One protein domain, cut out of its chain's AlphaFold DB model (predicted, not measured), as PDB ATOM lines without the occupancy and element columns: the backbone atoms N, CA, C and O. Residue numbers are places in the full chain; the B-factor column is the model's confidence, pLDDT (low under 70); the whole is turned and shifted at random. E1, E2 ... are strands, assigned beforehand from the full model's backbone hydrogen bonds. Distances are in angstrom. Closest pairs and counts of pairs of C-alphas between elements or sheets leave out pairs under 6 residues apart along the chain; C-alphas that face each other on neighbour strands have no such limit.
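AT A GLANCE: This is residues 356 to 440 of the 970 residues of an uncharacterized protein of Treponema sp (UniProt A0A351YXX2). With little regular structure, this is a small sandwich, two three-stranded sheets face to face with strands nearly aligned at 13 degrees, joined by long loops, residues 385 to 407 and 411 to 422. The 85 printed residues have no named helix and six strands, E1 to E6 in order, holding 30 residues: all strand. Sheet E3 E2 E5 is mixed, sheet E1 E4 E6 parallel. The whole is compact, radius of gyration of the C-alphas 12.2 A, spanning 38 by 25 by 23 A.

HOW THE PARTS SIT: E2, residues 367 to 372, and E3, residues 380 to 384, form an antiparallel hairpin, N 369 and O 383 2.8 A apart. E5, residues 423 to 428, is parallel to E2, N 368 and O 425 2.8 A apart. In the other sheet E4, residues 408 to 410, is parallel to E1, residues 360 to 362, N 361 and O 408 2.9 A apart, and to E6, residues 432 to 438, N 409 and O 435 2.8 A apart.

IN THESE COORDINATES: E2 measures 16.9 A, E6 16.8 A. C-alpha 360 begins E1 at (103.462, 151.542, 180.389); C-alpha 438 ends E6 at (108.492, 151.410, 192.537).

THE WHOLE: The printed part has no cut. Links E3 to E4 and E4 to E5 are long. No printed residue is under 70.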
ATOM      1  N   VAL A 356     108.479 148.774 176.809       93.62
ATOM      2  CA  VAL A 356     107.428 149.801 176.767       93.62
ATOM      3  C   VAL A 356     106.165 149.269 176.080       93.62
ATOM      4  O   VAL A 356     106.228 148.390 175.221       93.62
ATOM      5  N   SER A 357     105.008 149.812 176.454       92.12
ATOM      6  CA  SER A 357     103.715 149.654 175.776       92.12
ATOM      7  C   SER A 357     103.104 151.036 175.508       92.12
ATOM      8  O   SER A 357     103.685 152.061 175.854       92.12
ATOM      9  N   SER A 358     101.903 151.096 174.928       89.88
ATOM     10  CA  SER A 358     101.189 152.368 174.754       89.88
ATOM     11  C   SER A 358     100.867 153.090 176.068       89.88
ATOM     12  O   SER A 358     100.650 154.296 176.040       89.88
ATOM     13  N   ASP A 359     100.789 152.372 177.195       93.88
ATOM     14  CA  ASP A 359     100.379 152.905 178.502       93.88
ATOM     15  C   ASP A 359     101.361 152.593 179.644       93.88
ATOM     16  O   ASP A 359     101.097 152.977 180.783       93.88
ATOM     17  N   ALA A 360     102.490 151.929 179.372       95.94
ATOM     18  CA  ALA A 360     103.462 151.542 180.389       95.94
ATOM     19  C   ALA A 360     104.918 151.698 179.926       95.94
ATOM     20  O   ALA A 360     105.263 151.397 178.784       95.94
ATOM     21  N   LEU A 361     105.781 152.109 180.852       96.56
ATOM     22  CA  LEU A 361     107.237 152.096 180.727       96.56
ATOM     23  C   LEU A 361     107.823 151.311 181.902       96.56
ATOM     24  O   LEU A 361     107.509 151.593 183.059       96.56
ATOM     25  N   TYR A 362     108.679 150.336 181.605       94.75
ATOM     26  CA  TYR A 362     109.277 149.454 182.604       94.75
ATOM     27  C   TYR A 362     110.758 149.797 182.790       94.75
ATOM     28  O   TYR A 362     111.597 149.441 181.965       94.75
ATOM     29  N   ALA A 363     111.081 150.493 183.881       92.50
ATOM     30  CA  ALA A 363     112.442 150.906 184.213       92.50
ATOM     31  C   ALA A 363     113.317 149.741 184.696       92.50
ATOM     32  O   ALA A 363     114.530 149.794 184.540       92.50
ATOM     33  N   CYS A 364     112.717 148.670 185.229       87.44
ATOM     34  CA  CYS A 364     113.399 147.414 185.565       87.44
ATOM     35  C   CYS A 364     114.691 147.601 186.396       87.44
ATOM     36  O   CYS A 364     115.732 147.043 186.045       87.44
ATOM     37  N   GLY A 365     114.649 148.392 187.476       79.12
ATOM     38  CA  GLY A 365     115.818 148.673 188.323       79.12
ATOM     39  C   GLY A 365     116.921 149.529 187.677       79.12
ATOM     40  O   GLY A 365     118.002 149.656 188.248       79.12
ATOM     41  N   GLU A 366     116.685 150.096 186.490       88.12
ATOM     42  CA  GLU A 366     117.541 151.124 185.892       88.12
ATOM     43  C   GLU A 366     117.075 152.525 186.303       88.12
ATOM     44  O   GLU A 366     115.893 152.766 186.569       88.12
ATOM     45  N   LYS A 367     118.014 153.473 186.312       92.00
ATOM     46  CA  LYS A 367     117.730 154.864 186.652       92.00
ATOM     47  C   LYS A 367     116.955 155.549 185.534       92.00
ATOM     48  O   LYS A 367     117.453 155.648 184.415       92.00
ATOM     49  N   LEU A 368     115.769 156.063 185.838       95.69
ATOM     50  CA  LEU A 368     114.868 156.709 184.889       95.69
ATOM     51  C   LEU A 368     114.706 158.198 185.202       95.69
ATOM     52  O   LEU A 368     114.406 158.579 186.331       95.69
ATOM     53  N   PHE A 369     114.788 159.031 184.169       97.00
ATOM     54  CA  PHE A 369     114.422 160.441 184.207       97.00
ATOM     55  C   PHE A 369     113.256 160.721 183.271       97.00
ATOM     56  O   PHE A 369     113.260 160.287 182.122       97.00
ATOM     57  N   VAL A 370     112.295 161.514 183.735       97.19
ATOM     58  CA  VAL A 370     111.254 162.110 182.893       97.19
ATOM     59  C   VAL A 370     111.448 163.618 182.877       97.19
ATOM     60  O   VAL A 370     111.396 164.262 183.929       97.19
ATOM     61  N   GLN A 371     111.684 164.182 181.693       95.31
ATOM     62  CA  GLN A 371     111.977 165.605 181.537       95.31
ATOM     63  C   GLN A 371     111.382 166.189 180.253       95.31
ATOM     64  O   GLN A 371     111.341 165.541 179.208       95.31
ATOM     65  N   ALA A 372     110.922 167.435 180.346       91.88
ATOM     66  CA  ALA A 372     110.495 168.259 179.234       91.88
ATOM     67  C   ALA A 372     111.604 168.380 178.183       91.88
ATOM     68  O   ALA A 372     112.777 168.576 178.507       91.88
ATOM     69  N   LYS A 373     111.218 168.283 176.912       88.56
ATOM     70  CA  LYS A 373     112.100 168.552 175.782       88.56
ATOM     71  C   LYS A 373     112.580 170.000 175.865       88.56
ATOM     72  O   LYS A 373     111.776 170.907 176.065       88.56
ATOM     73  N   GLU A 374     113.869 170.220 175.630       85.06
ATOM     74  CA  GLU A 374     114.435 171.566 175.562       85.06
ATOM     75  C   GLU A 374     113.625 172.471 174.610       85.06
ATOM     76  O   GLU A 374     113.315 172.097 173.472       85.06
ATOM     77  N   GLY A 375     113.235 173.646 175.112       82.62
ATOM     78  CA  GLY A 375     112.412 174.614 174.385       82.62
ATOM     79  C   GLY A 375     110.920 174.268 174.276       82.62
ATOM     80  O   GLY A 375     110.226 174.881 173.467       82.62
ATOM     81  N   SER A 376     110.411 173.297 175.042       81.50
ATOM     82  CA  SER A 376     108.999 172.906 175.033       81.50
ATOM     83  C   SER A 376     108.463 172.646 176.441       81.50
ATOM     84  O   SER A 376     108.959 171.770 177.136       81.50
ATOM     85  N   ASP A 377     107.345 173.281 176.790       75.69
ATOM     86  CA  ASP A 377     106.698 173.087 178.097       75.69
ATOM     87  C   ASP A 377     105.725 171.891 178.130       75.69
ATOM     88  O   ASP A 377     105.380 171.391 179.196       75.69
ATOM     89  N   ASN A 378     105.293 171.401 176.961       82.19
ATOM     90  CA  ASN A 378     104.172 170.452 176.843       82.19
ATOM     91  C   ASN A 378     104.569 169.052 176.363       82.19
ATOM     92  O   ASN A 378     103.715 168.177 176.226       82.19
ATOM     93  N   VAL A 379     105.846 168.838 176.060       88.75
ATOM     94  CA  VAL A 379     106.362 167.557 175.569       88.75
ATOM     95  C   VAL A 379     107.464 167.117 176.507       88.75
ATOM     96  O   VAL A 379     108.463 167.819 176.632       88.75
ATOM     97  N   ALA A 380     107.283 165.962 177.139       93.88
ATOM     98  CA  ALA A 380     108.292 165.319 177.963       93.88
ATOM     99  C   ALA A 380     108.721 163.987 177.346       93.88
ATOM    100  O   ALA A 380     107.939 163.320 176.663       93.88
ATOM    101  N   TYR A 381     109.966 163.614 177.610       95.19
ATOM    102  CA  TYR A 381     110.548 162.345 177.210       95.19
ATOM    103  C   TYR A 381     111.154 161.621 178.407       95.19
ATOM    104  O   TYR A 381     111.416 162.217 179.456       95.19
ATOM    105  N   ALA A 382     111.350 160.319 178.225       95.69
ATOM    106  CA  ALA A 382     112.012 159.453 179.180       95.69
ATOM    107  C   ALA A 382     113.470 159.216 178.768       95.69
ATOM    108  O   ALA A 382     113.757 159.020 177.586       95.69
ATOM    109  N   TYR A 383     114.368 159.201 179.749       94.56
ATOM    110  CA  TYR A 383     115.801 158.981 179.571       94.56
ATOM    111  C   TYR A 383     116.313 157.996 180.620       94.56
ATOM    112  O   TYR A 383     115.932 158.096 181.786       94.56
ATOM    113  N   PHE A 384     117.196 157.079 180.233       91.94
ATOM    114  CA  PHE A 384     117.868 156.191 181.183       91.94
ATOM    115  C   PHE A 384     119.236 156.741 181.602       91.94
ATOM    116  O   PHE A 384     119.964 157.271 180.777       91.94
ATOM    117  N   ASN A 385     119.617 156.575 182.868       88.19
ATOM    118  CA  ASN A 385     120.897 156.985 183.475       88.19
ATOM    119  C   ASN A 385     121.155 158.498 183.560       88.19
ATOM    120  O   ASN A 385     121.512 158.990 184.629       88.19
ATOM    121  N   GLU A 386     120.961 159.245 182.476       90.06
ATOM    122  CA  GLU A 386     121.154 160.695 182.408       90.06
ATOM    123  C   GLU A 386     120.371 161.310 181.238       90.06
ATOM    124  O   GLU A 386     120.036 160.647 180.256       90.06
ATOM    125  N   VAL A 387     120.099 162.612 181.314       89.69
ATOM    126  CA  VAL A 387     119.322 163.339 180.302       89.69
ATOM    127  C   VAL A 387     120.233 163.752 179.142       89.69
ATOM    128  O   VAL A 387     120.730 164.875 179.084       89.69
ATOM    129  N   LYS A 388     120.473 162.813 178.220       88.38
ATOM    130  CA  LYS A 388     121.206 163.012 176.955       88.38
ATOM    131  C   LYS A 388     120.454 162.372 175.791       88.38
ATOM    132  O   LYS A 388     119.706 161.421 175.995       88.38
ATOM    133  N   GLU A 389     120.677 162.863 174.571       84.94
ATOM    134  CA  GLU A 389     120.038 162.324 173.357       84.94
ATOM    135  C   GLU A 389     120.315 160.826 173.180       84.94
ATOM    136  O   GLU A 389     119.389 160.058 172.931       84.94
ATOM    137  N   ASP A 390     121.551 160.393 173.443       84.88
ATOM    138  CA  ASP A 390     121.924 158.979 173.397       84.88
ATOM    139  C   ASP A 390     121.190 158.139 174.454       84.88
ATOM    140  O   ASP A 390     121.090 156.939 174.293       84.88
ATOM    141  N   ASN A 391     120.634 158.709 175.519       89.00
ATOM    142  CA  ASN A 391     119.931 157.957 176.567       89.00
ATOM    143  C   ASN A 391     118.406 157.998 176.443       89.00
ATOM    144  O   ASN A 391     117.689 157.494 177.313       89.00
ATOM    145  N   LEU A 392     117.910 158.613 175.370       92.38
ATOM    146  CA  LEU A 392     116.495 158.759 175.089       92.38
ATOM    147  C   LEU A 392     115.829 157.391 174.890       92.38
ATOM    148  O   LEU A 392     116.307 156.543 174.135       92.38
ATOM    149  N   VAL A 393     114.683 157.190 175.542       93.06
ATOM    150  CA  VAL A 393     113.841 156.013 175.316       93.06
ATOM    151  C   VAL A 393     113.154 156.150 173.962       93.06
ATOM    152  O   VAL A 393     112.473 157.143 173.695       93.06
ATOM    153  N   LEU A 394     113.328 155.140 173.111       90.12
ATOM    154  CA  LEU A 394     112.784 155.104 171.754       90.12
ATOM    155  C   LEU A 394     111.692 154.034 171.620       90.12
ATOM    156  O   LEU A 394     111.686 153.043 172.349       90.12
ATOM    157  N   ASP A 395     110.781 154.229 170.671       87.88
ATOM    158  CA  ASP A 395     109.842 153.207 170.213       87.88
ATOM    159  C   ASP A 395     110.501 152.213 169.229       87.88
ATOM    160  O   ASP A 395     111.670 152.345 168.852       87.88
ATOM    161  N   ASP A 396     109.747 151.200 168.789       83.88
ATOM    162  CA  ASP A 396     110.235 150.170 167.856       83.88
ATOM    163  C   ASP A 396     110.654 150.730 166.476       83.88
ATOM    164  O   ASP A 396     111.444 150.090 165.765       83.88
ATOM    165  N   ASP A 397     110.167 151.920 166.108       83.81
ATOM    166  CA  ASP A 397     110.507 152.646 164.877       83.81
ATOM    167  C   ASP A 397     111.719 153.580 165.060       83.81
ATOM    168  O   ASP A 397     112.170 154.204 164.095       83.81
ATOM    169  N   GLY A 398     112.260 153.684 166.276       81.81
ATOM    170  CA  GLY A 398     113.373 154.565 166.609       81.81
ATOM    171  C   GLY A 398     112.996 156.019 166.862       81.81
ATOM    172  O   GLY A 398     113.864 156.889 166.837       81.81
ATOM    173  N   ARG A 399     111.715 156.311 167.092       88.00
ATOM    174  CA  ARG A 399     111.241 157.653 167.449       88.00
ATOM    175  C   ARG A 399     111.204 157.815 168.970       88.00
ATOM    176  O   ARG A 399     111.057 156.820 169.671       88.00
ATOM    177  N   PRO A 400     111.287 159.046 169.504       90.69
ATOM    178  CA  PRO A 400     111.155 159.283 170.939       90.69
ATOM    179  C   PRO A 400     109.842 158.717 171.494       90.69
ATOM    180  O   PRO A 400     108.765 159.024 170.975       90.69
ATOM    181  N   PHE A 401     109.923 157.920 172.559       90.81
ATOM    182  CA  PHE A 401     108.744 157.361 173.211       90.81
ATOM    183  C   PHE A 401     107.950 158.471 173.937       90.81
ATOM    184  O   PHE A 401     108.530 159.216 174.736       90.81
ATOM    185  N   PRO A 402     106.636 158.621 173.683       87.19
ATOM    186  CA  PRO A 402     105.863 159.747 174.198       87.19
ATOM    187  C   PRO A 402     105.498 159.590 175.682       87.19
ATOM    188  O   PRO A 402     104.758 158.678 176.063       87.19
ATOM    189  N   VAL A 403     105.903 160.552 176.516       94.00
ATOM    190  CA  VAL A 403     105.414 160.662 177.899       94.00
ATOM    191  C   VAL A 403     104.107 161.450 177.926       94.00
ATOM    192  O   VAL A 403     104.023 162.559 177.403       94.00
ATOM    193  N   HIS A 404     103.078 160.876 178.544       91.19
ATOM    194  CA  HIS A 404     101.738 161.451 178.604       91.19
ATOM    195  C   HIS A 404     101.024 161.054 179.904       91.19
ATOM    196  O   HIS A 404     101.385 160.075 180.550       91.19
ATOM    197  N   ALA A 405      99.959 161.779 180.262       92.44
ATOM    198  CA  ALA A 405      99.317 161.692 181.579       92.44
ATOM    199  C   ALA A 405      98.739 160.314 181.965       92.44
ATOM    200  O   ALA A 405      98.485 160.081 183.142       92.44
ATOM    201  N   ASN A 406      98.534 159.406 181.003       93.94
ATOM    202  CA  ASN A 406      98.052 158.042 181.256       93.94
ATOM    203  C   ASN A 406      99.186 157.007 181.370       93.94
ATOM    204  O   ASN A 406      98.910 155.848 181.675       93.94
ATOM    205  N   LEU A 407     100.441 157.407 181.137       97.00
ATOM    206  CA  LEU A 407     101.597 156.519 181.171       97.00
ATOM    207  C   LEU A 407     101.883 156.063 182.603       97.00
ATOM    208  O   LEU A 407     102.106 156.885 183.492       97.00
ATOM    209  N   LYS A 408     101.921 154.750 182.816       97.50
ATOM    210  CA  LYS A 408     102.348 154.120 184.068       97.50
ATOM    211  C   LYS A 408     103.838 153.808 184.004       97.50
ATOM    212  O   LYS A 408     104.340 153.380 182.969       97.50
ATOM    213  N   ILE A 409     104.536 153.982 185.116       97.50
ATOM    214  CA  ILE A 409     105.955 153.651 185.237       97.50
ATOM    215  C   ILE A 409     106.098 152.513 186.240       97.50
ATOM    216  O   ILE A 409     105.601 152.604 187.361       97.50
ATOM    217  N   TYR A 410     106.788 151.455 185.838       95.00
ATOM    218  CA  TYR A 410     107.026 150.272 186.656       95.00
ATOM    219  C   TYR A 410     108.520 150.102 186.923       95.00
ATOM    220  O   TYR A 410     109.326 150.138 185.996       95.00
ATOM    221  N   GLY A 411     108.883 149.868 188.182       92.00
ATOM    222  CA  GLY A 411     110.214 149.396 188.576       92.00
ATOM    223  C   GLY A 411     110.459 147.914 188.252       92.00
ATOM    224  O   GLY A 411     111.597 147.461 188.195       92.00
ATOM    225  N   SER A 412     109.392 147.155 187.980       90.56
ATOM    226  CA  SER A 412     109.433 145.736 187.608       90.56
ATOM    227  C   SER A 412     109.666 145.504 186.113       90.56
ATOM    228  O   SER A 412     109.585 146.419 185.292       90.56
ATOM    229  N   LYS A 413     109.897 144.237 185.756       90.06
ATOM    230  CA  LYS A 413     109.826 143.717 184.387       90.06
ATOM    231  C   LYS A 413     108.368 143.631 183.896       90.06
ATOM    232  O   LYS A 413     107.443 143.619 184.715       90.06
ATOM    233  N   PRO A 414     108.130 143.504 182.572       91.38
ATOM    234  CA  PRO A 414     106.782 143.367 182.006       91.38
ATOM    235  C   PRO A 414     105.937 142.211 182.554       91.38
ATOM    236  O   PRO A 414     104.713 142.308 182.576       91.38
ATOM    237  N   ASP A 415     106.569 141.129 183.010       90.38
ATOM    238  CA  ASP A 415     105.899 139.982 183.639       90.38
ATOM    239  C   ASP A 415     105.562 140.206 185.127       90.38
ATOM    240  O   ASP A 415     104.989 139.332 185.776       90.38
ATOM    241  N   GLY A 416     105.902 141.380 185.670       86.81
ATOM    242  CA  GLY A 416     105.705 141.749 187.067       86.81
ATOM    243  C   GLY A 416     106.812 141.277 188.011       86.81
ATOM    244  O   GLY A 416     106.768 141.636 189.187       86.81
ATOM    245  N   SER A 417     107.800 140.514 187.530       88.06
ATOM    246  CA  SER A 417     108.965 140.129 188.333       88.06
ATOM    247  C   SER A 417     109.911 141.314 188.535       88.06
ATOM    248  O   SER A 417     109.986 142.223 187.704       88.06
ATOM    249  N   TYR A 418     110.640 141.320 189.645       85.56
ATOM    250  CA  TYR A 418     111.619 142.360 189.946       85.56
ATOM    251  C   TYR A 418     113.026 141.845 189.630       85.56
ATOM    252  O   TYR A 418     113.287 140.646 189.753       85.56
ATOM    253  N   PRO A 419     113.925 142.708 189.135       78.81
ATOM    254  CA  PRO A 419     115.323 142.336 188.976       78.81
ATOM    255  C   PRO A 419     115.942 142.061 190.351       78.81
ATOM    256  O   PRO A 419     115.856 142.903 191.245       78.81
ATOM    257  N   GLU A 420     116.561 140.890 190.497       77.75
ATOM    258  CA  GLU A 420     117.219 140.462 191.736       77.75
ATOM    259  C   GLU A 420     118.277 141.492 192.155       77.75
ATOM    260  O   GLU A 420     119.143 141.867 191.360       77.75
ATOM    261  N   GLY A 421     118.164 142.005 193.382       72.06
ATOM    262  CA  GLY A 421     119.063 143.043 193.905       72.06
ATOM    263  C   GLY A 421     118.949 144.419 193.225       72.06
ATOM    264  O   GLY A 421     119.756 145.306 193.509       72.06
ATOM    265  N   GLY A 422     117.967 144.621 192.340       72.00
ATOM    266  CA  GLY A 422     117.734 145.888 191.655       72.00
ATOM    267  C   GLY A 422     117.083 146.941 192.556       72.00
ATOM    268  O   GLY A 422     116.189 146.635 193.353       72.00
ATOM    269  N   LYS A 423     117.523 148.196 192.399       84.06
ATOM    270  CA  LYS A 423     116.965 149.380 193.069       84.06
ATOM    271  C   LYS A 423     116.163 150.189 192.065       84.06
ATOM    272  O   LYS A 423     116.686 150.548 191.016       84.06
ATOM    273  N   ASP A 424     114.931 150.532 192.408       90.38
ATOM    274  CA  ASP A 424     114.180 151.501 191.613       90.38
ATOM    275  C   ASP A 424     114.790 152.893 191.811       90.38
ATOM    276  O   ASP A 424     114.995 153.310 192.945       90.38
ATOM    277  N   ASP A 425     115.093 153.618 190.739       93.31
ATOM    278  CA  ASP A 425     115.544 155.013 190.811       93.31
ATOM    279  C   ASP A 425     114.813 155.815 189.734       93.31
ATOM    280  O   ASP A 425     115.193 155.824 188.566       93.31
ATOM    281  N   ILE A 426     113.687 156.417 190.112       97.00
ATOM    282  CA  ILE A 426     112.772 157.082 189.181       97.00
ATOM    283  C   ILE A 426     112.685 158.556 189.550       97.00
ATOM    284  O   ILE A 426     112.219 158.907 190.629       97.00
ATOM    285  N   THR A 427     113.081 159.435 188.634       98.12
ATOM    286  CA  THR A 427     113.063 160.886 188.830       98.12
ATOM    287  C   THR A 427     112.146 161.576 187.821       98.12
ATOM    288  O   THR A 427     112.379 161.544 186.613       98.12
ATOM    289  N   ILE A 428     111.130 162.277 188.319       97.94
ATOM    290  CA  ILE A 428     110.249 163.145 187.535       97.94
ATOM    291  C   ILE A 428     110.726 164.590 187.690       97.94
ATOM    292  O   ILE A 428     110.529 165.220 188.730       97.94
ATOM    293  N   GLN A 429     111.369 165.124 186.652       96.56
ATOM    294  CA  GLN A 429     111.745 166.539 186.587       96.56
ATOM    295  C   GLN A 429     110.576 167.399 186.098       96.56
ATOM    296  O   GLN A 429     110.396 168.531 186.536       96.56
ATOM    297  N   SER A 430     109.795 166.882 185.149       94.31
ATOM    298  CA  SER A 430     108.649 167.560 184.526       94.31
ATOM    299  C   SER A 430     107.796 166.557 183.741       94.31
ATOM    300  O   SER A 430     108.088 165.364 183.733       94.31
ATOM    301  N   GLY A 431     106.734 167.030 183.085       92.81
ATOM    302  CA  GLY A 431     105.786 166.182 182.359       92.81
ATOM    303  C   GLY A 431     104.675 165.628 183.248       92.81
ATOM    304  O   GLY A 431     104.620 165.902 184.446       92.81
ATOM    305  N   SER A 432     103.760 164.870 182.650       94.69
ATOM    306  CA  SER A 432     102.634 164.263 183.361       94.69
ATOM    307  C   SER A 432     102.642 162.755 183.169       94.69
ATOM    308  O   SER A 432     102.721 162.293 182.033       94.69
ATOM    309  N   VAL A 433     102.520 162.008 184.262       96.56
ATOM    310  CA  VAL A 433     102.427 160.543 184.275       96.56
ATOM    311  C   VAL A 433     101.281 160.099 185.181       96.56
ATOM    312  O   VAL A 433     100.867 160.832 186.082       96.56
ATOM    313  N   ALA A 434     100.769 158.896 184.943       96.69
ATOM    314  CA  ALA A 434      99.763 158.282 185.792       96.69
ATOM    315  C   ALA A 434     100.423 157.755 187.074       96.69
ATOM    316  O   ALA A 434     100.759 158.524 187.974       96.69
ATOM    317  N   ASN A 435     100.614 156.441 187.162       96.88
ATOM    318  CA  ASN A 435     101.017 155.784 188.396       96.88
ATOM    319  C   ASN A 435     102.482 155.364 188.313       96.88
ATOM    320  O   ASN A 435     102.907 154.817 187.295       96.88
ATOM    321  N   ILE A 436     103.222 155.570 189.398       97.62
ATOM    322  CA  ILE A 436     104.577 155.043 189.567       97.62
ATOM    323  C   ILE A 436     104.512 153.869 190.542       97.62
ATOM    324  O   ILE A 436     104.081 154.037 191.680       97.62
ATOM    325  N   TYR A 437     104.951 152.695 190.098       94.75
ATOM    326  CA  TYR A 437     105.027 151.467 190.886       94.75
ATOM    327  C   TYR A 437     106.493 151.083 191.101       94.75
ATOM    328  O   TYR A 437     107.068 150.334 190.312       94.75
ATOM    329  N   ALA A 438     107.092 151.608 192.168       92.88
ATOM    330  CA  ALA A 438     108.492 151.410 192.537       92.88
ATOM    331  C   ALA A 438     108.612 150.418 193.708       92.88
ATOM    332  O   ALA A 438     108.869 150.800 194.849       92.88
ATOM    333  N   ARG A 439     108.330 149.138 193.443       86.94
ATOM    334  CA  ARG A 439     108.289 148.083 194.469       86.94
ATOM    335  C   ARG A 439     109.474 147.107 194.406       86.94
ATOM    336  O   ARG A 439     109.302 145.928 194.711       86.94
ATOM    337  N   GLY A 440     110.643 147.577 193.981       76.81
ATOM    338  CA  GLY A 440     111.880 146.798 193.923       76.81
ATOM    339  C   GLY A 440     112.281 146.166 195.262       76.81
ATOM    340  O   GLY A 440     111.830 146.578 196.335       76.81
TER     341      GLY A 440